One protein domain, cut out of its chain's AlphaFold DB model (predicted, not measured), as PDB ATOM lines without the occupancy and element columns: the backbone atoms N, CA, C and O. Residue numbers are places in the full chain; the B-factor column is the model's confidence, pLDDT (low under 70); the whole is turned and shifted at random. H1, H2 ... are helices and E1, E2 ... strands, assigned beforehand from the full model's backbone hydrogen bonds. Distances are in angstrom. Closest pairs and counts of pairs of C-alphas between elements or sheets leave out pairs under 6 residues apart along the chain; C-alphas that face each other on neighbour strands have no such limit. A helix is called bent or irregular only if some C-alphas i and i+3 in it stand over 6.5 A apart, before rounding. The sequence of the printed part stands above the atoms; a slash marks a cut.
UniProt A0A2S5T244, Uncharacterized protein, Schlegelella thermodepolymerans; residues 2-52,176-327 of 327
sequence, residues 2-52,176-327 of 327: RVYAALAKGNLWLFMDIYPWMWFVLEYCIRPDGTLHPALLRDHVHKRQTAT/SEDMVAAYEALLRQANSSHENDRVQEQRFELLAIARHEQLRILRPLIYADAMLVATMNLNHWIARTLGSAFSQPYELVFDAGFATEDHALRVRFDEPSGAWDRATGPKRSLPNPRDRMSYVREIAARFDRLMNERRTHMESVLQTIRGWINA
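AT A GLANCE: This is residues 2 to 52 and 176 to 327 of the 327 residues of an uncharacterized protein of Schlegelella thermodepolymerans (UniProt A0A2S5T244). Four helices, H2, H3, H4 and H7, stand side by side in a row, and the long, bent but nearly straight H1 runs past one side of it, crossing H4 with its first arm and packing on H2 with its second. The strand hairpin E1 and E2 packs on H7, H5 and H6 form a loose corner at one end, and H8 turns away from the end of H7, with residues 322 to 327 sticking out. The printed part has 203 residues with eight named helices and two named strands, in the order H1 to H5, E1, E2, H6 to H8; the class is mostly helix, and the sheet E1 - E2 is antiparallel. The whole is compact, with a radius of gyration of the C-alphas of 19.3 A and spans of 57 by 44 by 37 A.

IN THESE COORDINATES: H1, residues 2 to 29, begins with C-alpha 2 at (6.293, -72.811, -128.318). By its hydrogen bonds it was assigned as one helix, but it is bent: C-alphas 17 and 20 are 6.6 A apart. Its arms are H1a, residues 2 to 17, 22.5 A, and H1b, residues 20 to 29, 12.7 A, at a shallow tilt of 18 degrees. H2 is residues 38 to 47, and H3 residues 177 to 191, 21.2 A. H4, residues 195 to 223, measures 37.5 A, with a kink of 33 degrees near residue 217. H5 is residues 226 to 242, 23.7 A; E1 is 251 to 253, E2 266 to 268 and H6 275 to 280. H7, residues 289 to 309, measures 30.0 A. H8, residues 311 to 326, measures 23.9 A and ends with C-alpha 326 at (-21.814, -67.218, -133.559).

HOW THE PARTS SIT: H4 is the hub, touching three helices. H3 and H4 form a helical hairpin at 19 degrees, closest at C-alphas 182 and 205, 4.4 A. H7 touches residues 207 to 219 of H4, closest at C-alphas 289 and 215, 6.9 A. H1a touches residues 213 to 222 of H4 at a steep tilt of 48 degrees, closest at C-alphas 6 and 222, 5.2 A. H2 touches H3, closest at C-alphas 45 and 180, 6.4 A, and forms a helical hairpin with H1b, closest at C-alphas 41 and 29, 6.1 A. The closest C-alphas of E2 and H7 are 267 and 299, 6.2 A. In the hairpin E1 and E2, N 252 and O 267 are within hydrogen-bond range at 3.0 A. H5 and H6 only just touch, with 3 pairs of C-alphas within 8 A, closest at 241 and 278, 5.5 A. H8 is close to H7 but not clearly touching, closest at C-alphas 314 and 307, 6.3 A. Every O i to N i+4 pair is within hydrogen-bond range in H1a, H1b, H3, H5 and H7; the counts are 5 of 6 in H2, 22 of 25 in H4, 1 of 2 in H6 and 9 of 12 in H8.

THE WHOLE: The C-alphas of Pro 32 and Trp 276, the two farthest apart, are 59.1 A apart. Residues 53 to 175 are not printed, and C-alphas 52 and 176 are 16.7 A apart across the cut. The link E1 to E2 is long, with 12 residues. The mean pLDDT of the printed part is 85.9; residues 2 to 10, 49 to 52 and 325 to 327 are under 70.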
ATOM      1  N   ARG A   2       6.354 -72.134-129.639       63.31
ATOM      2  CA  ARG A   2       6.293 -72.811-128.318       63.31
ATOM      3  C   ARG A   2       5.012 -72.506-127.520       63.31
ATOM      4  O   ARG A   2       4.331 -73.418-127.068       63.31
ATOM      5  N   VAL A   3       4.662 -71.221-127.418       56.50
ATOM      6  CA  VAL A   3       3.475 -70.740-126.690       56.50
ATOM      7  C   VAL A   3       2.175 -71.229-127.335       56.50
ATOM      8  O   VAL A   3       1.336 -71.779-126.641       56.50
ATOM      9  N   TYR A   4       2.022 -71.129-128.660       57.12
ATOM     10  CA  TYR A   4       0.807 -71.582-129.354       57.12
ATOM     11  C   TYR A   4       0.547 -73.082-129.200       57.12
ATOM     12  O   TYR A   4      -0.589 -73.485-128.974       57.12
ATOM     13  N   ALA A   5       1.589 -73.915-129.287       58.78
ATOM     14  CA  ALA A   5       1.447 -75.354-129.078       58.78
ATOM     15  C   ALA A   5       1.066 -75.679-127.625       58.78
ATOM     16  O   ALA A   5       0.244 -76.561-127.389       58.78
ATOM     17  N   ALA A   6       1.633 -74.959-126.655       62.31
ATOM     18  CA  ALA A   6       1.267 -75.093-125.252       62.31
ATOM     19  C   ALA A   6      -0.179 -74.645-124.980       62.31
ATOM     20  O   ALA A   6      -0.922 -75.381-124.338       62.31
ATOM     21  N   LEU A   7      -0.594 -73.495-125.520       64.44
ATOM     22  CA  LEU A   7      -1.956 -72.970-125.395       64.44
ATOM     23  C   LEU A   7      -2.984 -73.907-126.030       64.44
ATOM     24  O   LEU A   7      -3.972 -74.236-125.388       64.44
ATOM     25  N   ALA A   8      -2.731 -74.397-127.247       61.66
ATOM     26  CA  ALA A   8      -3.633 -75.332-127.915       61.66
ATOM     27  C   ALA A   8      -3.813 -76.628-127.107       61.66
ATOM     28  O   ALA A   8      -4.938 -77.083-126.922       61.66
ATOM     29  N   LYS A   9      -2.718 -77.196-126.575       65.44
ATOM     30  CA  LYS A   9      -2.778 -78.377-125.697       65.44
ATOM     31  C   LYS A   9      -3.544 -78.066-124.411       65.44
ATOM     32  O   LYS A   9      -4.446 -78.812-124.061       65.44
ATOM     33  N   GLY A  10      -3.194 -76.979-123.724       68.56
ATOM     34  CA  GLY A  10      -3.851 -76.567-122.485       68.56
ATOM     35  C   GLY A  10      -5.349 -76.378-122.673       68.56
ATOM     36  O   GLY A  10      -6.123 -77.060-122.018       68.56
ATOM     37  N   ASN A  11      -5.750 -75.527-123.616       71.12
ATOM     38  CA  ASN A  11      -7.152 -75.195-123.869       71.12
ATOM     39  C   ASN A  11      -7.976 -76.418-124.268       71.12
ATOM     40  O   ASN A  11      -9.083 -76.589-123.769       71.12
ATOM     41  N   LEU A  12      -7.436 -77.288-125.125       70.19
ATOM     42  CA  LEU A  12      -8.131 -78.509-125.513       70.19
ATOM     43  C   LEU A  12      -8.366 -79.429-124.316       70.19
ATOM     44  O   LEU A  12      -9.460 -79.954-124.153       70.19
ATOM     45  N   TRP A  13      -7.358 -79.616-123.466       72.75
ATOM     46  CA  TRP A  13      -7.500 -80.477-122.294       72.75
ATOM     47  C   TRP A  13      -8.367 -79.860-121.205       72.75
ATOM     48  O   TRP A  13      -9.129 -80.590-120.586       72.75
ATOM     49  N   LEU A  14      -8.309 -78.542-121.014       75.94
ATOM     50  CA  LEU A  14      -9.251 -77.829-120.152       75.94
ATOM     51  C   LEU A  14     -10.684 -78.035-120.646       75.94
ATOM     52  O   LEU A  14     -11.545 -78.433-119.871       75.94
ATOM     53  N   PHE A  15     -10.924 -77.857-121.949       73.12
ATOM     54  CA  PHE A  15     -12.232 -78.116-122.543       73.12
ATOM     55  C   PHE A  15     -12.669 -79.566-122.305       73.12
ATOM     56  O   PHE A  15     -13.742 -79.798-121.765       73.12
ATOM     57  N   MET A  16     -11.818 -80.544-122.614       71.88
ATOM     58  CA  MET A  16     -12.137 -81.967-122.455       71.88
ATOM     59  C   MET A  16     -12.297 -82.420-120.994       71.88
ATOM     60  O   MET A  16     -12.952 -83.428-120.758       71.88
ATOM     61  N   ASP A  17     -11.704 -81.729-120.019       76.81
ATOM     62  CA  ASP A  17     -11.772 -82.093-118.595       76.81
ATOM     63  C   ASP A  17     -12.915 -81.389-117.844       76.81
ATOM     64  O   ASP A  17     -13.535 -81.985-116.957       76.81
ATOM     65  N   ILE A  18     -13.226 -80.143-118.207       74.38
ATOM     66  CA  ILE A  18     -14.236 -79.317-117.530       74.38
ATOM     67  C   ILE A  18     -15.597 -79.447-118.213       74.38
ATOM     68  O   ILE A  18     -16.609 -79.626-117.537       74.38
ATOM     69  N   TYR A  19     -15.650 -79.370-119.548       75.50
ATOM     70  CA  TYR A  19     -16.921 -79.295-120.272       75.50
ATOM     71  C   TYR A  19     -17.798 -80.543-120.086       75.50
ATOM     72  O   TYR A  19     -18.971 -80.367-119.752       75.50
ATOM     73  N   PRO A  20     -17.288 -81.789-120.215       73.88
ATOM     74  CA  PRO A  20     -18.122 -82.978-120.015       73.88
ATOM     75  C   PRO A  20     -18.706 -83.061-118.605       73.88
ATOM     76  O   PRO A  20     -19.842 -83.493-118.429       73.88
ATOM     77  N   TRP A  21     -17.941 -82.608-117.607       78.81
ATOM     78  CA  TRP A  21     -18.410 -82.505-116.232       78.81
ATOM     79  C   TRP A  21     -19.541 -81.486-116.099       78.81
ATOM     80  O   TRP A  21     -20.607 -81.823-115.588       78.81
ATOM     81  N   MET A  22     -19.323 -80.260-116.577       77.06
ATOM     82  CA  MET A  22     -20.318 -79.193-116.500       77.06
ATOM     83  C   MET A  22     -21.613 -79.603-117.208       77.06
ATOM     84  O   MET A  22     -22.696 -79.434-116.657       77.06
ATOM     85  N   TRP A  23     -21.499 -80.214-118.390       79.62
ATOM     86  CA  TRP A  23     -22.642 -80.748-119.122       79.62
ATOM     87  C   TRP A  23     -23.380 -81.834-118.328       79.62
ATOM     88  O   TRP A  23     -24.591 -81.738-118.168       79.62
ATOM     89  N   PHE A  24     -22.672 -82.818-117.754       81.81
ATOM     90  CA  PHE A  24     -23.308 -83.869-116.951       81.81
ATOM     91  C   PHE A  24     -24.040 -83.305-115.727       81.81
ATOM     92  O   PHE A  24     -25.137 -83.758-115.396       81.81
ATOM     93  N   VAL A  25     -23.444 -82.319-115.046       82.25
ATOM     94  CA  VAL A  25     -24.081 -81.679-113.892       82.25
ATOM     95  C   VAL A  25     -25.373 -80.988-114.309       82.25
ATOM     96  O   VAL A  25     -26.404 -81.215-113.677       82.25
ATOM     97  N   LEU A  26     -25.322 -80.186-115.374       83.50
ATOM     98  CA  LEU A  26     -26.479 -79.448-115.879       83.50
ATOM     99  C   LEU A  26     -27.599 -80.378-116.362       83.50
ATOM    100  O   LEU A  26     -28.762 -80.099-116.095       83.50
ATOM    101  N   GLU A  27     -27.251 -81.479-117.028       83.31
ATOM    102  CA  GLU A  27     -28.220 -82.385-117.654       83.31
ATOM    103  C   GLU A  27     -28.836 -83.387-116.664       83.31
ATOM    104  O   GLU A  27     -30.030 -83.671-116.721       83.31
ATOM    105  N   TYR A  28     -28.034 -83.939-115.746       84.88
ATOM    106  CA  TYR A  28     -28.454 -85.084-114.925       84.88
ATOM    107  C   TYR A  28     -28.449 -84.820-113.423       84.88
ATOM    108  O   TYR A  28     -29.101 -85.546-112.669       84.88
ATOM    109  N   CYS A  29     -27.687 -83.831-112.955       84.38
ATOM    110  CA  CYS A  29     -27.569 -83.558-111.524       84.38
ATOM    111  C   CYS A  29     -28.445 -82.403-111.054       84.38
ATOM    112  O   CYS A  29     -28.544 -82.226-109.843       84.38
ATOM    113  N   ILE A  30     -29.092 -81.659-111.951       86.56
ATOM    114  CA  ILE A  30     -30.109 -80.662-111.608       86.56
ATOM    115  C   ILE A  30     -31.484 -81.273-111.880       86.56
ATOM    116  O   ILE A  30     -31.781 -81.718-112.986       86.56
ATOM    117  N   ARG A  31     -32.329 -81.330-110.852       85.88
ATOM    118  CA  ARG A  31     -33.716 -81.786-110.979       85.88
ATOM    119  C   ARG A  31     -34.583 -80.719-111.658       85.88
ATOM    120  O   ARG A  31     -34.224 -79.545-111.637       85.88
ATOM    121  N   PRO A  32     -35.774 -81.085-112.171       86.94
ATOM    122  CA  PRO A  32     -36.716 -80.113-112.731       86.94
ATOM    123  C   PRO A  32     -37.117 -78.982-111.769       86.94
ATOM    124  O   PRO A  32     -37.504 -77.910-112.220       86.94
ATOM    125  N   ASP A  33     -37.016 -79.206-110.455       88.12
ATOM    126  CA  ASP A  33     -37.275 -78.206-109.410       88.12
ATOM    127  C   ASP A  33     -36.060 -77.307-109.090       88.12
ATOM    128  O   ASP A  33     -36.128 -76.467-108.195       88.12
ATOM    129  N   GLY A  34     -34.942 -77.478-109.805       82.25
ATOM    130  CA  GLY A  34     -33.697 -76.735-109.615       82.25
ATOM    131  C   GLY A  34     -32.788 -77.274-108.504       82.25
ATOM    132  O   GLY A  34     -31.698 -76.735-108.304       82.25
ATOM    133  N   THR A  35     -33.179 -78.333-107.786       86.06
ATOM    134  CA  THR A  35     -32.357 -78.918-106.713       86.06
ATOM    135  C   THR A  35     -31.294 -79.878-107.248       86.06
ATOM    136  O   THR A  35     -31.496 -80.576-108.242       86.06
ATOM    137  N   LEU A  36     -30.150 -79.966-106.560       88.12
ATOM    138  CA  LEU A  36     -29.079 -80.893-106.938       88.12
ATOM    139  C   LEU A  36     -29.384 -82.337-106.526       88.12
ATOM    140  O   LEU A  36     -29.932 -82.572-105.449       88.12
ATOM    141  N   HIS A  37     -28.956 -83.317-107.326       90.25
ATOM    142  CA  HIS A  37     -29.038 -84.749-107.037       90.25
ATOM    143  C   HIS A  37     -27.750 -85.263-106.354       90.25
ATOM    144  O   HIS A  37     -26.822 -85.697-107.043       90.25
ATOM    145  N   PRO A  38     -27.655 -85.303-105.007       88.19
ATOM    146  CA  PRO A  38     -26.360 -85.408-104.325       88.19
ATOM    147  C   PRO A  38     -25.656 -86.745-104.554       88.19
ATOM    148  O   PRO A  38     -24.440 -86.793-104.713       88.19
ATOM    149  N   ALA A  39     -26.431 -87.831-104.620       88.38
ATOM    150  CA  ALA A  39     -25.904 -89.164-104.887       88.38
ATOM    151  C   ALA A  39     -25.279 -89.279-106.287       88.38
ATOM    152  O   ALA A  39     -24.218 -89.878-106.420       88.38
ATOM    153  N   LEU A  40     -25.894 -88.667-107.309       87.81
ATOM    154  CA  LEU A  40     -25.369 -88.696-108.678       87.81
ATOM    155  C   LEU A  40     -24.128 -87.818-108.798       87.81
ATOM    156  O   LEU A  40     -23.163 -88.221-109.437       87.81
ATOM    157  N   LEU A  41     -24.128 -86.659-108.135       86.25
ATOM    158  CA  LEU A  41     -22.975 -85.770-108.110       86.25
ATOM    159  C   LEU A  41     -21.753 -86.484-107.492       86.25
ATOM    160  O   LEU A  41     -20.698 -86.564-108.119       86.25
ATOM    161  N   ARG A  42     -21.911 -87.086-106.303       87.31
ATOM    162  CA  ARG A  42     -20.835 -87.831-105.619       87.31
ATOM    163  C   ARG A  42     -20.373 -89.070-106.377       87.31
ATOM    164  O   ARG A  42     -19.188 -89.369-106.388       87.31
ATOM    165  N   ASP A  43     -21.282 -89.791-107.016       86.00
ATOM    166  CA  ASP A  43     -20.921 -90.946-107.838       86.00
ATOM    167  C   ASP A  43     -20.155 -90.516-109.106       86.00
ATOM    168  O   ASP A  43     -19.139 -91.108-109.479       86.00
ATOM    169  N   HIS A  44     -20.579 -89.420-109.742       83.25
ATOM    170  CA  HIS A  44     -19.996 -88.945-110.993       83.25
ATOM    171  C   HIS A  44     -18.525 -88.528-110.867       83.25
ATOM    172  O   HIS A  44     -17.739 -88.844-111.765       83.25
ATOM    173  N   VAL A  45     -18.112 -87.869-109.775       82.88
ATOM    174  CA  VAL A  45     -16.709 -87.426-109.634       82.88
ATOM    175  C   VAL A  45     -15.729 -88.600-109.697       82.88
ATOM    176  O   VAL A  45     -14.675 -88.486-110.316       82.88
ATOM    177  N   HIS A  46     -16.096 -89.757-109.139       81.19
ATOM    178  CA  HIS A  46     -15.255 -90.954-109.140       81.19
ATOM    179  C   HIS A  46     -15.292 -91.705-110.476       81.19
ATOM    180  O   HIS A  46     -14.304 -92.333-110.858       81.19
ATOM    181  N   LYS A  47     -16.372 -91.554-111.251       77.44
ATOM    182  CA  LYS A  47     -16.473 -92.061-112.630       77.44
ATOM    183  C   LYS A  47     -15.570 -91.328-113.624       77.44
ATOM    184  O   LYS A  47     -15.421 -91.796-114.749       77.44
ATOM    185  N   ARG A  48     -14.934 -90.221-113.221       74.81
ATOM    186  CA  ARG A  48     -13.905 -89.551-114.031       74.81
ATOM    187  C   ARG A  48     -12.684 -90.451-114.268       74.81
ATOM    188  O   ARG A  48     -12.018 -90.296-115.280       74.81
ATOM    189  N   GLN A  49     -12.411 -91.435-113.405       67.06
ATOM    190  CA  GLN A  49     -11.240 -92.308-113.531       67.06
ATOM    191  C   GLN A  49     -11.339 -93.259-114.741       67.06
ATOM    192  O   GLN A  49     -11.874 -94.363-114.656       67.06
ATOM    193  N   THR A  50     -10.733 -92.878-115.868       61.28
ATOM    194  CA  THR A  50     -10.671 -93.686-117.098       61.28
ATOM    195  C   THR A  50      -9.487 -94.660-117.075       61.28
ATOM    196  O   THR A  50      -8.731 -94.782-118.040       61.28
ATOM    197  N   ALA A  51      -9.293 -95.402-115.975       55.78
ATOM    198  CA  ALA A  51      -8.283 -96.473-115.938       55.78
ATOM    199  C   ALA A  51      -8.480 -97.460-117.112       55.78
ATOM    200  O   ALA A  51      -7.520 -97.940-117.716       55.78
ATOM    201  N   THR A  52      -9.735 -97.649-117.519       54.97
ATOM    202  CA  THR A  52     -10.142 -98.066-118.857       54.97
ATOM    203  C   THR A  52     -10.440 -96.834-119.706       54.97
ATOM    204  O   THR A  52     -11.572 -96.362-119.761       54.97
ATOM    205  N   SER A 176      -9.604 -86.205-108.744       88.25
ATOM    206  CA  SER A 176      -8.609 -85.542-107.930       88.25
ATOM    207  C   SER A 176      -9.214 -85.049-106.621       88.25
ATOM    208  O   SER A 176     -10.382 -84.674-106.604       88.25
ATOM    209  N   GLU A 177      -8.404 -84.891-105.576       92.38
ATOM    210  CA  GLU A 177      -8.858 -84.281-104.314       92.38
ATOM    211  C   GLU A 177      -9.513 -82.908-104.527       92.38
ATOM    212  O   GLU A 177     -10.553 -82.632-103.942       92.38
ATOM    213  N   ASP A 178      -8.961 -82.081-105.422       92.69
ATOM    214  CA  ASP A 178      -9.532 -80.765-105.737       92.69
ATOM    215  C   ASP A 178     -10.922 -80.870-106.403       92.69
ATOM    216  O   ASP A 178     -11.839 -80.161-106.004       92.69
ATOM    217  N   MET A 179     -11.123 -81.783-107.363       88.88
ATOM    218  CA  MET A 179     -12.437 -82.029-107.971       88.88
ATOM    219  C   MET A 179     -13.449 -82.611-106.980       88.88
ATOM    220  O   MET A 179     -14.599 -82.185-106.976       88.88
ATOM    221  N   VAL A 180     -13.042 -83.540-106.111       91.38
ATOM    222  CA  VAL A 180     -13.914 -84.042-105.035       91.38
ATOM    223  C   VAL A 180     -14.316 -82.893-104.105       91.38
ATOM    224  O   VAL A 180     -15.492 -82.737-103.783       91.38
ATOM    225  N   ALA A 181     -13.362 -82.038-103.732       93.69
ATOM    226  CA  ALA A 181     -13.620 -80.868-102.902       93.69
ATOM    227  C   ALA A 181     -14.554 -79.852-103.582       93.69
ATOM    228  O   ALA A 181     -15.418 -79.296-102.904       93.69
ATOM    229  N   ALA A 182     -14.417 -79.640-104.895       91.56
ATOM    230  CA  ALA A 182     -15.311 -78.784-105.675       91.56
ATOM    231  C   ALA A 182     -16.753 -79.316-105.670       91.56
ATOM    232  O   ALA A 182     -17.686 -78.570-105.395       91.56
ATOM    233  N   TYR A 183     -16.941 -80.621-105.874       90.00
ATOM    234  CA  TYR A 183     -18.266 -81.245-105.833       90.00
ATOM    235  C   TYR A 183     -18.914 -81.140-104.450       90.00
ATOM    236  O   TYR A 183     -20.095 -80.815-104.339       90.00
ATOM    237  N   GLU A 184     -18.154 -81.386-103.383       91.94
ATOM    238  CA  GLU A 184     -18.679 -81.225-102.025       91.94
ATOM    239  C   GLU A 184     -18.991 -79.756-101.702       91.94
ATOM    240  O   GLU A 184     -19.965 -79.485-101.003       91.94
ATOM    241  N   ALA A 185     -18.221 -78.799-102.228       92.44
ATOM    242  CA  ALA A 185     -18.520 -77.372-102.097       92.44
ATOM    243  C   ALA A 185     -19.817 -76.988-102.818       92.44
ATOM    244  O   ALA A 185     -20.660 -76.320-102.223       92.44
ATOM    245  N   LEU A 186     -20.043 -77.503-104.029       89.31
ATOM    246  CA  LEU A 186     -21.292 -77.310-104.768       89.31
ATOM    247  C   LEU A 186     -22.507 -77.860-103.992       89.31
ATOM    248  O   LEU A 186     -23.566 -77.232-103.937       89.31
ATOM    249  N   LEU A 187     -22.355 -79.008-103.320       90.12
ATOM    250  CA  LEU A 187     -23.397 -79.556-102.442       90.12
ATOM    251  C   LEU A 187     -23.630 -78.695-101.198       90.12
ATOM    252  O   LEU A 187     -24.781 -78.490-100.812       90.12
ATOM    253  N   ARG A 188     -22.571 -78.186-100.558       91.50
ATOM    254  CA  ARG A 188     -22.705 -77.274 -99.409       91.50
ATOM    255  C   ARG A 188     -23.363 -75.961 -99.817       91.50
ATOM    256  O   ARG A 188     -24.262 -75.502 -99.121       91.50
ATOM    257  N   GLN A 189     -23.001 -75.421-100.978       88.94
ATOM    258  CA  GLN A 189     -23.628 -74.244-101.569       88.94
ATOM    259  C   GLN A 189     -25.138 -74.442-101.747       88.94
ATOM    260  O   GLN A 189     -25.914 -73.584-101.331       88.94
ATOM    261  N   ALA A 190     -25.559 -75.556-102.352       84.12
ATOM    262  CA  ALA A 190     -26.972 -75.826-102.627       84.12
ATOM    263  C   ALA A 190     -27.817 -76.031-101.360       84.12
ATOM    264  O   ALA A 190     -29.015 -75.770-101.380       84.12
ATOM    265  N   ASN A 191     -27.196 -76.481-100.267       85.69
ATOM    266  CA  ASN A 191     -27.859 -76.674 -98.977       85.69
ATOM    267  C   ASN A 191     -27.702 -75.472 -98.029       85.69
ATOM    268  O   ASN A 191     -28.257 -75.484 -96.929       85.69
ATOM    269  N   SER A 192     -26.943 -74.443 -98.417       88.00
ATOM    270  CA  SER A 192     -26.731 -73.275 -97.571       88.00
ATOM    271  C   SER A 192     -27.980 -72.398 -97.530       88.00
ATOM    272  O   SER A 192     -28.500 -71.973 -98.560       88.00
ATOM    273  N   SER A 193     -28.427 -72.083 -96.315       86.38
ATOM    274  CA  SER A 193     -29.523 -71.136 -96.072       86.38
ATOM    275  C   SER A 193     -29.038 -69.684 -95.958       86.38
ATOM    276  O   SER A 193     -29.854 -68.763 -95.964       86.38
ATOM    277  N   HIS A 194     -27.721 -69.461 -95.861       89.12
ATOM    278  CA  HIS A 194     -27.119 -68.139 -95.703       89.12
ATOM    279  C   HIS A 194     -26.347 -67.730 -96.956       89.12
ATOM    280  O   HIS A 194     -25.464 -68.442 -97.437       89.12
ATOM    281  N   GLU A 195     -26.653 -66.537 -97.465       86.50
ATOM    282  CA  GLU A 195     -26.039 -66.015 -98.686       86.50
ATOM    283  C   GLU A 195     -24.515 -65.884 -98.575       86.50
ATOM    284  O   GLU A 195     -23.805 -66.256 -99.504       86.50
ATOM    285  N   ASN A 196     -24.005 -65.427 -97.430       87.31
ATOM    286  CA  ASN A 196     -22.566 -65.273 -97.224       87.31
ATOM    287  C   ASN A 196     -21.827 -66.622 -97.270       87.31
ATOM    288  O   ASN A 196     -20.807 -66.744 -97.945       87.31
ATOM    289  N   ASP A 197     -22.378 -67.650 -96.626       89.00
ATOM    290  CA  ASP A 197     -21.807 -69.000 -96.645       89.00
ATOM    291  C   ASP A 197     -21.857 -69.584 -98.064       89.00
ATOM    292  O   ASP A 197     -20.897 -70.193 -98.533       89.00
ATOM    293  N   ARG A 198     -22.946 -69.317 -98.798       87.50
ATOM    294  CA  ARG A 198     -23.092 -69.711-100.204       87.50
ATOM    295  C   ARG A 198     -22.002 -69.089-101.085       87.50
ATOM    296  O   ARG A 198     -21.402 -69.798-101.886       87.50
ATOM    297  N   VAL A 199     -21.729 -67.793-100.928       86.06
ATOM    298  CA  VAL A 199     -20.678 -67.077-101.678       86.06
ATOM    299  C   VAL A 199     -19.283 -67.599-101.319       86.06
ATOM    300  O   VAL A 199     -18.432 -67.765-102.196       86.06
ATOM    301  N   GLN A 200     -19.035 -67.904-100.043       88.94
ATOM    302  CA  GLN A 200     -17.762 -68.491 -99.619       88.94
ATOM    303  C   GLN A 200     -17.530 -69.875-100.235       88.94
ATOM    304  O   GLN A 200     -16.430 -70.133-100.731       88.94
ATOM    305  N   GLU A 201     -18.552 -70.734-100.262       91.75
ATOM    306  CA  GLU A 201     -18.470 -72.056-100.896       91.75
ATOM    307  C   GLU A 201     -18.294 -71.955-102.418       91.75
ATOM    308  O   GLU A 201     -17.432 -72.639-102.960       91.75
ATOM    309  N   GLN A 202     -18.994 -71.037-103.098       88.25
ATOM    310  CA  GLN A 202     -18.786 -70.762-104.533       88.25
ATOM    311  C   GLN A 202     -17.336 -70.365-104.832       88.25
ATOM    312  O   GLN A 202     -16.704 -70.855-105.772       88.25
ATOM    313  N   ARG A 203     -16.767 -69.482-104.005       88.56
ATOM    314  CA  ARG A 203     -15.371 -69.065-104.155       88.56
ATOM    315  C   ARG A 203     -14.404 -70.217-103.883       88.56
ATOM    316  O   ARG A 203     -13.368 -70.312-104.546       88.56
ATOM    317  N   PHE A 204     -14.704 -71.063-102.900       92.12
ATOM    318  CA  PHE A 204     -13.906 -72.249-102.607       92.12
ATOM    319  C   PHE A 204     -13.951 -73.247-103.769       92.12
ATOM    320  O   PHE A 204     -12.888 -73.690-104.206       92.12
ATOM    321  N   GLU A 205     -15.140 -73.542-104.297       91.69
ATOM    322  CA  GLU A 205     -15.355 -74.396-105.469       91.69
ATOM    323  C   GLU A 205     -14.508 -73.913-106.651       91.69
ATOM    324  O   GLU A 205     -13.687 -74.667-107.177       91.69
ATOM    325  N   LEU A 206     -14.623 -72.629-107.006       89.88
ATOM    326  CA  LEU A 206     -13.883 -72.029-108.115       89.88
ATOM    327  C   LEU A 206     -12.365 -72.157-107.932       89.88
ATOM    328  O   LEU A 206     -11.638 -72.482-108.872       89.88
ATOM    329  N   LEU A 207     -11.858 -71.935-106.717       92.31
ATOM    330  CA  LEU A 207     -10.429 -72.084-106.430       92.31
ATOM    331  C   LEU A 207      -9.971 -73.547-106.411       92.31
ATOM    332  O   LEU A 207      -8.804 -73.803-106.718       92.31
ATOM    333  N   ALA A 208     -10.840 -74.490-106.046       93.38
ATOM    334  CA  ALA A 208     -10.550 -75.918-106.111       93.38
ATOM    335  C   ALA A 208     -10.438 -76.374-107.574       93.38
ATOM    336  O   ALA A 208      -9.412 -76.936-107.959       93.38
ATOM    337  N   ILE A 209     -11.406 -76.012-108.419       90.44
ATOM    338  CA  ILE A 209     -11.358 -76.268-109.868       90.44
ATOM    339  C   ILE A 209     -10.092 -75.650-110.473       90.44
ATOM    340  O   ILE A 209      -9.308 -76.342-111.124       90.44
ATOM    341  N   ALA A 210      -9.798 -74.386-110.153       91.44
ATOM    342  CA  ALA A 210      -8.589 -73.730-110.637       91.44
ATOM    343  C   ALA A 210      -7.304 -74.449-110.184       91.44
ATOM    344  O   ALA A 210      -6.351 -74.544-110.952       91.44
ATOM    345  N   ARG A 211      -7.231 -74.996-108.963       93.56
ATOM    346  CA  ARG A 211      -6.069 -75.804-108.538       93.56
ATOM    347  C   ARG A 211      -5.926 -77.070-109.366       93.56
ATOM    348  O   ARG A 211      -4.811 -77.361-109.809       93.56
ATOM    349  N   HIS A 212      -7.023 -77.789-109.595       91.12
ATOM    350  CA  HIS A 212      -7.032 -78.981-110.443       91.12
ATOM    351  C   HIS A 212      -6.507 -78.653-111.844       91.12
ATOM    352  O   HIS A 212      -5.505 -79.225-112.283       91.12
ATOM    353  N   GLU A 213      -7.080 -77.644-112.493       89.31
ATOM    354  CA  GLU A 213      -6.653 -77.183-113.813       89.31
ATOM    355  C   GLU A 213      -5.172 -76.785-113.832       89.31
ATOM    356  O   GLU A 213      -4.376 -77.279-114.632       89.31
ATOM    357  N   GLN A 214      -4.756 -75.912-112.917       91.44
ATOM    358  CA  GLN A 214      -3.424 -75.311-112.945       91.44
ATOM    359  C   GLN A 214      -2.314 -76.294-112.566       91.44
ATOM    360  O   GLN A 214      -1.176 -76.151-113.036       91.44
ATOM    361  N   LEU A 215      -2.596 -77.270-111.699       91.94
ATOM    362  CA  LEU A 215      -1.584 -78.162-111.123       91.94
ATOM    363  C   LEU A 215      -1.632 -79.585-111.675       91.94
ATOM    364  O   LEU A 215      -0.570 -80.209-111.752       91.94
ATOM    365  N   ARG A 216      -2.806 -80.089-112.070       87.75
ATOM    366  CA  ARG A 216      -2.964 -81.446-112.616       87.75
ATOM    367  C   ARG A 216      -3.090 -81.473-114.134       87.75
ATOM    368  O   ARG A 216      -2.600 -82.424-114.734       87.75
ATOM    369  N   ILE A 217      -3.639 -80.427-114.754       86.19
ATOM    370  CA  ILE A 217      -3.800 -80.359-116.216       86.19
ATOM    371  C   ILE A 217      -2.673 -79.534-116.855       86.19
ATOM    372  O   ILE A 217      -1.816 -80.063-117.565       86.19
ATOM    373  N   LEU A 218      -2.590 -78.236-116.558       87.81
ATOM    374  CA  LEU A 218      -1.657 -77.325-117.229       87.81
ATOM    375  C   LEU A 218      -0.198 -77.565-116.845       87.81
ATOM    376  O   LEU A 218       0.692 -77.408-117.678       87.81
ATOM    377  N   ARG A 219       0.086 -77.971-115.603       88.88
ATOM    378  CA  ARG A 219       1.467 -78.247-115.177       88.88
ATOM    379  C   ARG A 219       2.142 -79.329-116.026       88.88
ATOM    380  O   ARG A 219       3.198 -79.025-116.578       88.88
ATOM    381  N   PRO A 220       1.601 -80.553-116.161       85.44
ATOM    382  CA  PRO A 220       2.221 -81.557-117.018       85.44
ATOM    383  C   PRO A 220       2.142 -81.206-118.513       85.44
ATOM    384  O   PRO A 220       3.036 -81.580-119.266       85.44
ATOM    385  N   LEU A 221       1.130 -80.472-118.983       79.56
ATOM    386  CA  LEU A 221       0.991 -80.191-120.421       79.56
ATOM    387  C   LEU A 221       1.840 -79.023-120.923       79.56
ATOM    388  O   LEU A 221       2.355 -79.076-122.041       79.56
ATOM    389  N   ILE A 222       1.974 -77.983-120.105       83.75
ATOM    390  CA  ILE A 222       2.606 -76.711-120.456       83.75
ATOM    391  C   ILE A 222       3.885 -76.530-119.644       83.75
ATOM    392  O   ILE A 222       4.981 -76.477-120.194       83.75
ATOM    393  N   TYR A 223       3.762 -76.470-118.317       88.44
ATOM    394  CA  TYR A 223       4.851 -76.001-117.452       88.44
ATOM    395  C   TYR A 223       5.937 -77.047-117.155       88.44
ATOM    396  O   TYR A 223       6.909 -76.737-116.472       88.44
ATOM    397  N   ALA A 224       5.793 -78.273-117.656       85.94
ATOM    398  CA  ALA A 224       6.823 -79.307-117.591       85.94
ATOM    399  C   ALA A 224       7.861 -79.201-118.727       85.94
ATOM    400  O   ALA A 224       8.881 -79.887-118.678       85.94
ATOM    401  N   ASP A 225       7.626 -78.364-119.743       82.44
ATOM    402  CA  ASP A 225       8.601 -78.088-120.804       82.44
ATOM    403  C   ASP A 225       9.653 -77.086-120.300       82.44
ATOM    404  O   ASP A 225       9.393 -75.886-120.190       82.44
ATOM    405  N   ALA A 226      10.858 -77.580-119.998       84.44
ATOM    406  CA  ALA A 226      11.936 -76.777-119.422       84.44
ATOM    407  C   ALA A 226      12.327 -75.567-120.285       84.44
ATOM    408  O   ALA A 226      12.629 -74.499-119.748       84.44
ATOM    409  N   MET A 227      12.294 -75.695-121.615       82.12
ATOM    410  CA  MET A 227      12.668 -74.586-122.489       82.12
ATOM    411  C   MET A 227      11.542 -73.565-122.618       82.12
ATOM    412  O   MET A 227      11.816 -72.363-122.676       82.12
ATOM    413  N   LEU A 228      10.280 -74.003-122.604       84.12
ATOM    414  CA  LEU A 228       9.160 -73.075-122.472       84.12
ATOM    415  C   LEU A 228       9.265 -72.292-121.161       84.12
ATOM    416  O   LEU A 228       9.172 -71.069-121.191       84.12
ATOM    417  N   VAL A 229       9.540 -72.965-120.039       90.50
ATOM    418  CA  VAL A 229       9.734 -72.312-118.735       90.50
ATOM    419  C   VAL A 229      10.873 -71.295-118.777       90.50
ATOM    420  O   VAL A 229      10.684 -70.159-118.342       90.50
ATOM    421  N   ALA A 230      12.025 -71.661-119.344       89.94
ATOM    422  CA  ALA A 230      13.152 -70.744-119.504       89.94
ATOM    423  C   ALA A 230      12.779 -69.518-120.358       89.94
ATOM    424  O   ALA A 230      13.059 -68.387-119.967       89.94
ATOM    425  N   THR A 231      12.078 -69.734-121.477       89.56
ATOM    426  CA  THR A 231      11.608 -68.656-122.366       89.56
ATOM    427  C   THR A 231      10.631 -67.731-121.648       89.56
ATOM    428  O   THR A 231      10.746 -66.515-121.744       89.56
ATOM    429  N   MET A 232       9.676 -68.295-120.905       91.75
ATOM    430  CA  MET A 232       8.693 -67.516-120.159       91.75
ATOM    431  C   MET A 232       9.354 -66.673-119.069       91.75
ATOM    432  O   MET A 232       9.046 -65.495-118.928       91.75
ATOM    433  N   ASN A 233      10.303 -67.250-118.330       93.56
ATOM    434  CA  ASN A 233      11.038 -66.521-117.301       93.56
ATOM    435  C   ASN A 233      11.905 -65.404-117.893       93.56
ATOM    436  O   ASN A 233      11.973 -64.326-117.307       93.56
ATOM    437  N   LEU A 234      12.526 -65.628-119.055       91.25
ATOM    438  CA  LEU A 234      13.280 -64.592-119.755       91.25
ATOM    439  C   LEU A 234      12.359 -63.467-120.244       91.25
ATOM    440  O   LEU A 234      12.634 -62.303-119.974       91.25
ATOM    441  N   ASN A 235      11.245 -63.800-120.898       91.06
ATOM    442  CA  ASN A 235      10.273 -62.809-121.366       91.06
ATOM    443  C   ASN A 235       9.691 -61.999-120.203       91.06
ATOM    444  O   ASN A 235       9.586 -60.780-120.301       91.06
ATOM    445  N   HIS A 236       9.368 -62.658-119.084       92.31
ATOM    446  CA  HIS A 236       8.923 -61.986-117.861       92.31
ATOM    447  C   HIS A 236       9.998 -61.060-117.303       92.31
ATOM    448  O   HIS A 236       9.714 -59.915-116.964       92.31
ATOM    449  N   TRP A 237      11.247 -61.531-117.247       90.94
ATOM    450  CA  TRP A 237      12.370 -60.713-116.809       90.94
ATOM    451  C   TRP A 237      12.499 -59.457-117.674       90.94
ATOM    452  O   TRP A 237      12.513 -58.368-117.110       90.94
ATOM    453  N   ILE A 238      12.503 -59.592-119.007       89.94
ATOM    454  CA  ILE A 238      12.575 -58.470-119.959       89.94
ATOM    455  C   ILE A 238      11.396 -57.513-119.755       89.94
ATOM    456  O   ILE A 238      11.601 -56.311-119.605       89.94
ATOM    457  N   ALA A 239      10.166 -58.035-119.717       89.69
ATOM    458  CA  ALA A 239       8.957 -57.230-119.560       89.69
ATOM    459  C   ALA A 239       8.970 -56.443-118.244       89.69
ATOM    460  O   ALA A 239       8.637 -55.257-118.215       89.69
ATOM    461  N   ARG A 240       9.394 -57.090-117.152       87.75
ATOM    462  CA  ARG A 240       9.484 -56.464-115.835       87.75
ATOM    463  C   ARG A 240      10.581 -55.402-115.809       87.75
ATOM    464  O   ARG A 240      10.296 -54.306-115.339       87.75
ATOM    465  N   THR A 241      11.793 -55.688-116.302       85.88
ATOM    466  CA  THR A 241      12.979 -54.813-116.169       85.88
ATOM    467  C   THR A 241      13.068 -53.704-117.211       85.88
ATOM    468  O   THR A 241      13.404 -52.575-116.857       85.88
ATOM    469  N   LEU A 242      12.771 -54.004-118.476       85.88
ATOM    470  CA  LEU A 242      12.909 -53.076-119.601       85.88
ATOM    471  C   LEU A 242      11.566 -52.454-120.015       85.88
ATOM    472  O   LEU A 242      11.544 -51.427-120.689       85.88
ATOM    473  N   GLY A 243      10.448 -53.028-119.566       82.56
ATOM    474  CA  GLY A 243       9.097 -52.539-119.838       82.56
ATOM    475  C   GLY A 243       8.428 -53.193-121.053       82.56
ATOM    476  O   GLY A 243       9.034 -53.964-121.801       82.56
ATOM    477  N   SER A 244       7.151 -52.851-121.258       82.81
ATOM    478  CA  SER A 244       6.270 -53.459-122.272       82.81
ATOM    479  C   SER A 244       6.696 -53.212-123.722       82.81
ATOM    480  O   SER A 244       6.258 -53.938-124.612       82.81
ATOM    481  N   ALA A 245       7.574 -52.233-123.967       84.44
ATOM    482  CA  ALA A 245       8.145 -51.971-125.288       84.44
ATOM    483  C   ALA A 245       9.054 -53.111-125.786       84.44
ATOM    484  O   ALA A 245       9.218 -53.275-126.992       84.44
ATOM    485  N   PHE A 246       9.636 -53.902-124.875       84.12
ATOM    486  CA  PHE A 246      10.574 -54.979-125.213       84.12
ATOM    487  C   PHE A 246       9.950 -56.371-125.114       84.12
ATOM    488  O   PHE A 246      10.308 -57.270-125.871       84.12
ATOM    489  N   SER A 247       9.028 -56.568-124.174       87.19
ATOM    490  CA  SER A 247       8.249 -57.799-124.046       87.19
ATOM    491  C   SER A 247       6.950 -57.500-123.315       87.19
ATOM    492  O   SER A 247       6.943 -56.746-122.344       87.19
ATOM    493  N   GLN A 248       5.856 -58.121-123.746       87.25
ATOM    494  CA  GLN A 248       4.566 -57.951-123.085       87.25
ATOM    495  C   GLN A 248       4.580 -58.602-121.691       87.25
ATOM    496  O   GLN A 248       5.079 -59.726-121.553       87.25
ATOM    497  N   PRO A 249       4.059 -57.921-120.654       89.62
ATOM    498  CA  PRO A 249       3.893 -58.516-119.337       89.62
ATOM    499  C   PRO A 249       2.790 -59.579-119.361       89.62
ATOM    500  O   PRO A 249       1.897 -59.555-120.207       89.62
ATOM    501  N   TYR A 250       2.823 -60.503-118.402       91.69
ATOM    502  CA  TYR A 250       1.691 -61.399-118.182       91.69
ATOM    503  C   TYR A 250       0.591 -60.642-117.445       91.69
ATOM    504  O   TYR A 250       0.752 -60.256-116.287       91.69
ATOM    505  N   GLU A 251      -0.514 -60.403-118.136       91.94
ATOM    506  CA  GLU A 251      -1.626 -59.600-117.649       91.94
ATOM    507  C   GLU A 251      -2.947 -60.241-118.067       91.94
ATOM    508  O   GLU A 251      -3.067 -60.771-119.173       91.94
ATOM    509  N   LEU A 252      -3.925 -60.197-117.165       93.25
ATOM    510  CA  LEU A 252      -5.307 -60.542-117.457       93.25
ATOM    511  C   LEU A 252      -6.140 -59.267-117.398       93.25
ATOM    512  O   LEU A 252      -6.057 -58.521-116.419       93.25
ATOM    513  N   VAL A 253      -6.932 -59.051-118.444       94.31
ATOM    514  CA  VAL A 253      -7.814 -57.896-118.615       94.31
ATOM    515  C   VAL A 253      -9.265 -58.377-118.542       94.31
ATOM    516  O   VAL A 253      -9.630 -59.358-119.183       94.31
ATOM    517  N   PHE A 254     -10.079 -57.703-117.735       94.69
ATOM    518  CA  PHE A 254     -11.507 -57.965-117.539       94.69
ATOM    519  C   PHE A 254     -12.357 -57.130-118.503       94.69
ATOM    520  O   PHE A 254     -13.302 -56.466-118.093       94.69
ATOM    521  N   ASP A 255     -11.981 -57.142-119.779       93.50
ATOM    522  CA  ASP A 255     -12.638 -56.416-120.865       93.50
ATOM    523  C   ASP A 255     -12.590 -57.276-122.143       93.50
ATOM    524  O   ASP A 255     -11.852 -58.261-122.210       93.50
ATOM    525  N   ALA A 256     -13.372 -56.929-123.163       86.69
ATOM    526  CA  ALA A 256     -13.354 -57.608-124.460       86.69
ATOM    527  C   ALA A 256     -12.093 -57.270-125.285       86.69
ATOM    528  O   ALA A 256     -11.752 -57.987-126.228       86.69
ATOM    529  N   GLY A 257     -11.409 -56.174-124.944       85.44
ATOM    530  CA  GLY A 257     -10.143 -55.764-125.550       85.44
ATOM    531  C   GLY A 257      -8.920 -56.504-124.994       85.44
ATOM    532  O   GLY A 257      -8.961 -57.143-123.948       85.44
ATOM    533  N   PHE A 258      -7.785 -56.378-125.689       79.81
ATOM    534  CA  PHE A 258      -6.511 -56.985-125.270       79.81
ATOM    535  C   PHE A 258      -5.716 -56.133-124.260       79.81
ATOM    536  O   PHE A 258      -4.720 -56.605-123.718       79.81
ATOM    537  N   ALA A 259      -6.121 -54.880-124.036       85.44
ATOM    538  CA  ALA A 259      -5.490 -53.934-123.121       85.44
ATOM    539  C   ALA A 259      -6.534 -52.942-122.593       85.44
ATOM    540  O   ALA A 259      -7.566 -52.721-123.227       85.44
ATOM    541  N   THR A 260      -6.249 -52.330-121.444       89.31
ATOM    542  CA  THR A 260      -7.090 -51.288-120.847       89.31
ATOM    543  C   THR A 260      -6.241 -50.282-120.072       89.31
ATOM    544  O   THR A 260      -5.251 -50.651-119.430       89.31
ATOM    545  N   GLU A 261      -6.645 -49.012-120.127       89.38
ATOM    546  CA  GLU A 261      -6.090 -47.939-119.291       89.38
ATOM    547  C   GLU A 261      -6.679 -47.970-117.870       89.38
ATOM    548  O   GLU A 261      -6.099 -47.423-116.932       89.38
ATOM    549  N   ASP A 262      -7.819 -48.643-117.672       93.06
ATOM    550  CA  ASP A 262      -8.405 -48.791-116.346       93.06
ATOM    551  C   ASP A 262      -7.687 -49.897-115.560       93.06
ATOM    552  O   ASP A 262      -7.953 -51.094-115.691       93.06
ATOM    553  N   HIS A 263      -6.791 -49.479-114.670       90.94
ATOM    554  CA  HIS A 263      -6.049 -50.370-113.781       90.94
ATOM    555  C   HIS A 263      -6.949 -51.222-112.858       90.94
ATOM    556  O   HIS A 263      -6.507 -52.260-112.349       90.94
ATOM    557  N   ALA A 264      -8.211 -50.832-112.633       93.62
ATOM    558  CA  ALA A 264      -9.173 -51.648-111.896       93.62
ATOM    559  C   ALA A 264      -9.616 -52.887-112.694       93.62
ATOM    560  O   ALA A 264      -9.922 -53.916-112.087       93.62
ATOM    561  N   LEU A 265      -9.575 -52.831-114.027       95.75
ATOM    562  CA  LEU A 265      -9.974 -53.907-114.939       95.75
ATOM    563  C   LEU A 265      -8.810 -54.808-115.364       95.75
ATOM    564  O   LEU A 265      -8.958 -55.603-116.287       95.75
ATOM    565  N   ARG A 266      -7.655 -54.743-114.693       94.56
ATOM    566  CA  ARG A 266      -6.525 -55.631-114.990       94.56
ATOM    567  C   ARG A 266      -5.844 -56.175-113.743       94.56
ATOM    568  O   ARG A 266      -5.855 -55.547-112.681       94.56
ATOM    569  N   VAL A 267      -5.210 -57.334-113.893       95.12
ATOM    570  CA  VAL A 267      -4.329 -57.939-112.885       95.12
ATOM    571  C   VAL A 267      -3.037 -58.369-113.571       95.12
ATOM    572  O   VAL A 267      -3.029 -59.269-114.417       95.12
ATOM    573  N   ARG A 268      -1.930 -57.716-113.208       93.31
ATOM    574  CA  ARG A 268      -0.605 -57.959-113.785       93.31
ATOM    575  C   ARG A 268       0.208 -58.885-112.888       93.31
ATOM    576  O   ARG A 268       0.318 -58.676-111.685       93.31
ATOM    577  N   PHE A 269       0.789 -59.919-113.484       94.88
ATOM    578  CA  PHE A 269       1.639 -60.861-112.772       94.88
ATOM    579  C   PHE A 269       2.933 -60.183-112.338       94.88
ATOM    580  O   PHE A 269       3.661 -59.657-113.181       94.88
ATOM    581  N   ASP A 270       3.241 -60.275-111.040       93.25
ATOM    582  CA  ASP A 270       4.509 -59.798-110.483       93.25
ATOM    583  C   ASP A 270       4.782 -58.350-110.926       93.25
ATOM    584  O   ASP A 270       5.822 -58.039-111.511       93.25
ATOM    585  N   GLU A 271       3.794 -57.471-110.722       89.81
ATOM    586  CA  GLU A 271       3.917 -56.043-111.011       89.81
ATOM    587  C   GLU A 271       4.894 -55.403-110.010       89.81
ATOM    588  O   GLU A 271       4.756 -55.616-108.801       89.81
ATOM    589  N   PRO A 272       5.922 -54.669-110.476       87.38
ATOM    590  CA  PRO A 272       6.884 -54.067-109.572       87.38
ATOM    591  C   PRO A 272       6.241 -52.928-108.778       87.38
ATOM    592  O   PRO A 272       5.557 -52.079-109.347       87.38
ATOM    593  N   SER A 273       6.529 -52.857-107.479       87.06
ATOM    594  CA  SER A 273       6.016 -51.791-106.603       87.06
ATOM    595  C   SER A 273       6.683 -50.429-106.841       87.06
ATOM    596  O   SER A 273       6.188 -49.401-106.388       87.06
ATOM    597  N   GLY A 274       7.805 -50.402-107.568       85.00
ATOM    598  CA  GLY A 274       8.522 -49.183-107.929       85.00
ATOM    599  C   GLY A 274       9.775 -49.451-108.764       85.00
ATOM    600  O   GLY A 274      10.102 -50.593-109.094       85.00
ATOM    601  N   ALA A 275      10.506 -48.383-109.098       83.44
ATOM    602  CA  ALA A 275      11.703 -48.458-109.946       83.44
ATOM    603  C   ALA A 275      12.826 -49.323-109.341       83.44
ATOM    604  O   ALA A 275      13.514 -50.033-110.069       83.44
ATOM    605  N   TRP A 276      12.984 -49.316-108.015       82.50
ATOM    606  CA  TRP A 276      13.973 -50.159-107.337       82.50
ATOM    607  C   TRP A 276      13.584 -51.638-107.357       82.50
ATOM    608  O   TRP A 276      14.399 -52.475-107.733       82.50
ATOM    609  N   ASP A 277      12.320 -51.959-107.069       85.94
ATOM    610  CA  ASP A 277      11.797 -53.332-107.118       85.94
ATOM    611  C   ASP A 277      11.890 -53.949-108.527       85.94
ATOM    612  O   ASP A 277      12.099 -55.154-108.702       85.94
ATOM    613  N   ARG A 278      11.818 -53.108-109.563       82.50
ATOM    614  CA  ARG A 278      12.063 -53.510-110.949       82.50
ATOM    615  C   ARG A 278      13.478 -54.066-111.156       82.50
ATOM    616  O   ARG A 278      13.639 -55.078-111.840       82.50
ATOM    617  N   ALA A 279      14.487 -53.422-110.571       75.50
ATOM    618  CA  ALA A 279      15.888 -53.795-110.739       75.50
ATOM    619  C   ALA A 279      16.321 -54.906-109.770       75.50
ATOM    620  O   ALA A 279      16.913 -55.902-110.195       75.50
ATOM    621  N   THR A 280      16.000 -54.761-108.483       79.19
ATOM    622  CA  THR A 280      16.575 -55.567-107.391       79.19
ATOM    623  C   THR A 280      15.587 -56.530-106.740       79.19
ATOM    624  O   THR A 280      16.008 -57.417-105.997       79.19
ATOM    625  N   GLY A 281      14.291 -56.396-107.029       79.25
ATOM    626  CA  GLY A 281      13.253 -57.240-106.450       79.25
ATOM    627  C   GLY A 281      13.376 -58.713-106.858       79.25
ATOM    628  O   GLY A 281      13.778 -59.011-107.997       79.25
ATOM    629  N   PRO A 282      13.021 -59.653-105.959       83.19
ATOM    630  CA  PRO A 282      12.928 -61.063-106.306       83.19
ATOM    631  C   PRO A 282      11.853 -61.244-107.380       83.19
ATOM    632  O   PRO A 282      10.739 -60.746-107.250       83.19
ATOM    633  N   LYS A 283      12.197 -61.954-108.454       87.12
ATOM    634  CA  LYS A 283      11.306 -62.142-109.602       87.12
ATOM    635  C   LYS A 283      10.532 -63.437-109.435       87.12
ATOM    636  O   LYS A 283      11.135 -64.491-109.215       87.12
ATOM    637  N   ARG A 284       9.210 -63.357-109.553       94.06
ATOM    638  CA  ARG A 284       8.349 -64.542-109.545       94.06
ATOM    639  C   ARG A 284       8.396 -65.240-110.897       94.06
ATOM    640  O   ARG A 284       8.778 -64.660-111.913       94.06
ATOM    641  N   SER A 285       7.983 -66.499-110.918       94.50
ATOM    642  CA  SER A 285       7.946 -67.314-112.130       94.50
ATOM    643  C   SER A 285       6.535 -67.845-112.349       94.50
ATOM    644  O   SER A 285       6.056 -68.663-111.576       94.50
ATOM    645  N   LEU A 286       5.852 -67.423-113.418       94.06
ATOM    646  CA  LEU A 286       4.506 -67.924-113.728       94.06
ATOM    647  C   LEU A 286       4.465 -69.464-113.909       94.06
ATOM    648  O   LEU A 286       3.479 -70.101-113.533       94.06
ATOM    649  N   PRO A 287       5.518 -70.125-114.423       94.50
ATOM    650  CA  PRO A 287       5.608 -71.583-114.371       94.50
ATOM    651  C   PRO A 287       5.712 -72.202-112.971       94.50
ATOM    652  O   PRO A 287       5.318 -73.362-112.795       94.50
ATOM    653  N   ASN A 288       6.203 -71.464-111.970       95.31
ATOM    654  CA  ASN A 288       6.267 -71.945-110.595       95.31
ATOM    655  C   ASN A 288       4.841 -72.142-110.036       95.31
ATOM    656  O   ASN A 288       4.043 -71.203-110.046       95.31
ATOM    657  N   PRO A 289       4.498 -73.339-109.518       95.19
ATOM    658  CA  PRO A 289       3.159 -73.625-109.005       95.19
ATOM    659  C   PRO A 289       2.659 -72.652-107.931       95.19
ATOM    660  O   PRO A 289       1.485 -72.287-107.935       95.19
ATOM    661  N   ARG A 290       3.532 -72.227-107.011       95.62
ATOM    662  CA  ARG A 290       3.157 -71.350-105.895       95.62
ATOM    663  C   ARG A 290       2.856 -69.939-106.388       95.62
ATOM    664  O   ARG A 290       1.811 -69.391-106.040       95.62
ATOM    665  N   ASP A 291       3.736 -69.388-107.218       96.38
ATOM    666  CA  ASP A 291       3.572 -68.047-107.783       96.38
ATOM    667  C   ASP A 291       2.340 -67.983-108.690       96.38
ATOM    668  O   ASP A 291       1.522 -67.069-108.562       96.38
ATOM    669  N   ARG A 292       2.150 -69.002-109.539       95.06
ATOM    670  CA  ARG A 292       0.973 -69.121-110.405       95.06
ATOM    671  C   ARG A 292      -0.319 -69.150-109.611       95.06
ATOM    672  O   ARG A 292      -1.233 -68.393-109.910       95.06
ATOM    673  N   MET A 293      -0.399 -69.991-108.580       95.31
ATOM    674  CA  MET A 293      -1.612 -70.071-107.766       95.31
ATOM    675  C   MET A 293      -1.853 -68.801-106.947       95.31
ATOM    676  O   MET A 293      -3.006 -68.473-106.671       95.31
ATOM    677  N   SER A 294      -0.801 -68.061-106.581       95.56
ATOM    678  CA  SER A 294      -0.961 -66.730-105.989       95.56
ATOM    679  C   SER A 294      -1.608 -65.759-106.975       95.56
ATOM    680  O   SER A 294      -2.544 -65.061-106.599       95.56
ATOM    681  N   TYR A 295      -1.146 -65.753-108.226       95.81
ATOM    682  CA  TYR A 295      -1.687 -64.905-109.287       95.81
ATOM    683  C   TYR A 295      -3.133 -65.262-109.652       95.81
ATOM    684  O   TYR A 295      -3.993 -64.391-109.711       95.81
ATOM    685  N   VAL A 296      -3.442 -66.554-109.791       94.94
ATOM    686  CA  VAL A 296      -4.809 -67.043-110.046       94.94
ATOM    687  C   VAL A 296      -5.764 -66.640-108.920       94.94
ATOM    688  O   VAL A 296      -6.891 -66.228-109.182       94.94
ATOM    689  N   ARG A 297      -5.317 -66.692-107.657       94.50
ATOM    690  CA  ARG A 297      -6.127 -66.229-106.519       94.50
ATOM    691  C   ARG A 297      -6.399 -64.723-106.585       94.50
ATOM    692  O   ARG A 297      -7.490 -64.295-106.215       94.50
ATOM    693  N   GLU A 298      -5.424 -63.936-107.029       94.94
ATOM    694  CA  GLU A 298      -5.572 -62.491-107.211       94.94
ATOM    695  C   GLU A 298      -6.563 -62.159-108.333       94.94
ATOM    696  O   GLU A 298      -7.454 -61.337-108.129       94.94
ATOM    697  N   ILE A 299      -6.475 -62.865-109.467       94.69
ATOM    698  CA  ILE A 299      -7.446 -62.781-110.568       94.69
ATOM    699  C   ILE A 299      -8.856 -63.089-110.060       94.69
ATOM    700  O   ILE A 299      -9.758 -62.280-110.257       94.69
ATOM    701  N   ALA A 300      -9.046 -64.213-109.362       92.06
ATOM    702  CA  ALA A 300     -10.355 -64.605-108.841       92.06
ATOM    703  C   ALA A 300     -10.922 -63.562-107.863       92.06
ATOM    704  O   ALA A 300     -12.094 -63.209-107.939       92.06
ATOM    705  N   ALA A 301     -10.081 -63.020-106.975       92.31
ATOM    706  CA  ALA A 301     -10.488 -61.967-106.049       92.31
ATOM    707  C   ALA A 301     -10.836 -60.648-106.761       92.31
ATOM    708  O   ALA A 301     -11.728 -59.931-106.312       92.31
ATOM    709  N   ARG A 302     -10.140 -60.310-107.857       94.69
ATOM    710  CA  ARG A 302     -10.469 -59.128-108.660       94.69
ATOM    711  C   ARG A 302     -11.775 -59.319-109.418       94.69
ATOM    712  O   ARG A 302     -12.592 -58.407-109.399       94.69
ATOM    713  N   PHE A 303     -11.976 -60.480-110.036       92.38
ATOM    714  CA  PHE A 303     -13.214 -60.812-110.734       92.38
ATOM    715  C   PHE A 303     -14.422 -60.706-109.798       92.38
ATOM    716  O   PHE A 303     -15.365 -59.991-110.111       92.38
ATOM    717  N   ASP A 304     -14.352 -61.342-108.626       90.56
ATOM    718  CA  ASP A 304     -15.401 -61.298-107.599       90.56
ATOM    719  C   ASP A 304     -15.732 -59.856-107.183       90.56
ATOM    720  O   ASP A 304     -16.884 -59.427-107.207       90.56
ATOM    721  N   ARG A 305     -14.701 -59.044-106.915       93.31
ATOM    722  CA  ARG A 305     -14.882 -57.618-106.622       93.31
ATOM    723  C   ARG A 305     -15.577 -56.874-107.765       93.31
ATOM    724  O   ARG A 305     -16.516 -56.128-107.512       93.31
ATOM    725  N   LEU A 306     -15.143 -57.074-109.009       95.38
ATOM    726  CA  LEU A 306     -15.722 -56.404-110.177       95.38
ATOM    727  C   LEU A 306     -17.157 -56.860-110.463       95.38
ATOM    728  O   LEU A 306     -17.975 -56.039-110.867       95.38
ATOM    729  N   MET A 307     -17.493 -58.126-110.213       91.06
ATOM    730  CA  MET A 307     -18.870 -58.618-110.302       91.06
ATOM    731  C   MET A 307     -19.792 -57.958-109.271       91.06
ATOM    732  O   MET A 307     -20.974 -57.780-109.554       91.06
ATOM    733  N   ASN A 308     -19.256 -57.547-108.119       91.00
ATOM    734  CA  ASN A 308     -20.006 -56.828-107.089       91.00
ATOM    735  C   ASN A 308     -20.076 -55.315-107.356       91.00
ATOM    736  O   ASN A 308     -21.143 -54.715-107.266       91.00
ATOM    737  N   GLU A 309     -18.952 -54.688-107.707       95.75
ATOM    738  CA  GLU A 309     -18.836 -53.227-107.837       95.75
ATOM    739  C   GLU A 309     -19.205 -52.704-109.234       95.75
ATOM    740  O   GLU A 309     -19.623 -51.558-109.383       95.75
ATOM    741  N   ARG A 310     -19.021 -53.519-110.280       96.50
ATOM    742  CA  ARG A 310     -19.139 -53.125-111.697       96.50
ATOM    743  C   ARG A 310     -19.888 -54.164-112.534       96.50
ATOM    744  O   ARG A 310     -19.578 -54.382-113.707       96.50
ATOM    745  N   ARG A 311     -20.908 -54.782-111.937       95.06
ATOM    746  CA  ARG A 311     -21.679 -55.890-112.515       95.06
ATOM    747  C   ARG A 311     -22.125 -55.664-113.960       95.06
ATOM    748  O   ARG A 311     -21.847 -56.500-114.811       95.06
ATOM    749  N   THR A 312     -22.755 -54.524-114.252       96.44
ATOM    750  CA  THR A 312     -23.276 -54.206-115.593       96.44
ATOM    751  C   THR A 312     -22.188 -54.240-116.665       96.44
ATOM    752  O   THR A 312     -22.415 -54.733-117.767       96.44
ATOM    753  N   HIS A 313     -20.988 -53.742-116.346       95.62
ATOM    754  CA  HIS A 313     -19.853 -53.799-117.264       95.62
ATOM    755  C   HIS A 313     -19.391 -55.246-117.467       95.62
ATOM    756  O   HIS A 313     -19.290 -55.696-118.605       95.62
ATOM    757  N   MET A 314     -19.188 -55.991-116.377       96.00
ATOM    758  CA  MET A 314     -18.749 -57.388-116.443       96.00
ATOM    759  C   MET A 314     -19.723 -58.268-117.239       96.00
ATOM    760  O   MET A 314     -19.304 -59.039-118.100       96.00
ATOM    761  N   GLU A 315     -21.029 -58.129-117.003       95.19
ATOM    762  CA  GLU A 315     -22.063 -58.862-117.739       95.19
ATOM    763  C   GLU A 315     -22.081 -58.484-119.229       95.19
ATOM    764  O   GLU A 315     -22.210 -59.370-120.073       95.19
ATOM    765  N   SER A 316     -21.881 -57.207-119.571       95.12
ATOM    766  CA  SER A 316     -21.760 -56.748-120.964       95.12
ATOM    767  C   SER A 316     -20.543 -57.357-121.678       95.12
ATOM    768  O   SER A 316     -20.651 -57.836-122.811       95.12
ATOM    769  N   VAL A 317     -19.391 -57.418-121.002       93.31
ATOM    770  CA  VAL A 317     -18.182 -58.071-121.529       93.31
ATOM    771  C   VAL A 317     -18.439 -59.562-121.763       93.31
ATOM    772  O   VAL A 317     -18.152 -60.073-122.845       93.31
ATOM    773  N   LEU A 318     -19.054 -60.262-120.801       90.38
ATOM    774  CA  LEU A 318     -19.410 -61.678-120.950       90.38
ATOM    775  C   LEU A 318     -20.391 -61.915-122.108       90.38
ATOM    776  O   LEU A 318     -20.234 -62.880-122.857       90.38
ATOM    777  N   GLN A 319     -21.380 -61.036-122.294       90.62
ATOM    778  CA  GLN A 319     -22.302 -61.094-123.433       90.62
ATOM    779  C   GLN A 319     -21.581 -60.874-124.767       90.62
ATOM    780  O   GLN A 319     -21.849 -61.594-125.730       90.62
ATOM    781  N   THR A 320     -20.636 -59.935-124.810       91.38
ATOM    782  CA  THR A 320     -19.810 -59.667-125.995       91.38
ATOM    783  C   THR A 320     -18.989 -60.896-126.376       91.38
ATOM    784  O   THR A 320     -19.066 -61.353-127.515       91.38
ATOM    785  N   ILE A 321     -18.276 -61.488-125.411       83.88
ATOM    786  CA  ILE A 321     -17.472 -62.702-125.621       83.88
ATOM    787  C   ILE A 321     -18.363 -63.872-126.061       83.88
ATOM    788  O   ILE A 321     -18.014 -64.605-126.985       83.88
ATOM    789  N   ARG A 322     -19.547 -64.030-125.451       80.81
ATOM    790  CA  ARG A 322     -20.532 -65.042-125.866       80.81
ATOM    791  C   ARG A 322     -20.964 -64.855-127.322       80.81
ATOM    792  O   ARG A 322     -21.178 -65.847-128.014       80.81
ATOM    793  N   GLY A 323     -21.091 -63.613-127.787       81.06
ATOM    794  CA  GLY A 323     -21.450 -63.288-129.168       81.06
ATOM    795  C   GLY A 323     -20.463 -63.828-130.207       81.06
ATOM    796  O   GLY A 323     -20.878 -64.147-131.317       81.06
ATOM    797  N   TRP A 324     -19.190 -64.016-129.845       82.50
ATOM    798  CA  TRP A 324     -18.158 -64.530-130.755       82.50
ATOM    799  C   TRP A 324     -18.342 -66.000-131.134       82.50
ATOM    800  O   TRP A 324     -17.792 -66.434-132.136       82.50
ATOM    801  N   ILE A 325     -19.127 -66.767-130.372       65.69
ATOM    802  CA  ILE A 325     -19.417 -68.175-130.689       65.69
ATOM    803  C   ILE A 325     -20.228 -68.299-131.993       65.69
ATOM    804  O   ILE A 325     -20.177 -69.335-132.649       65.69
ATOM    805  N   ASN A 326     -20.956 -67.245-132.373       51.12
ATOM    806  CA  ASN A 326     -21.814 -67.218-133.559       51.12
ATOM    807  C   ASN A 326     -21.196 -66.454-134.751       51.12
ATOM    808  O   ASN A 326     -21.910 -66.218-135.726       51.12
ATOM    809  N   ALA A 327     -19.936 -66.015-134.649       46.16
ATOM    810  CA  ALA A 327     -19.225 -65.238-135.671       46.16
ATOM    811  C   ALA A 327     -18.291 -66.127-136.505       46.16
ATOM    812  O   ALA A 327     -18.204 -65.887-137.729       46.16
TER     813      ALA A 327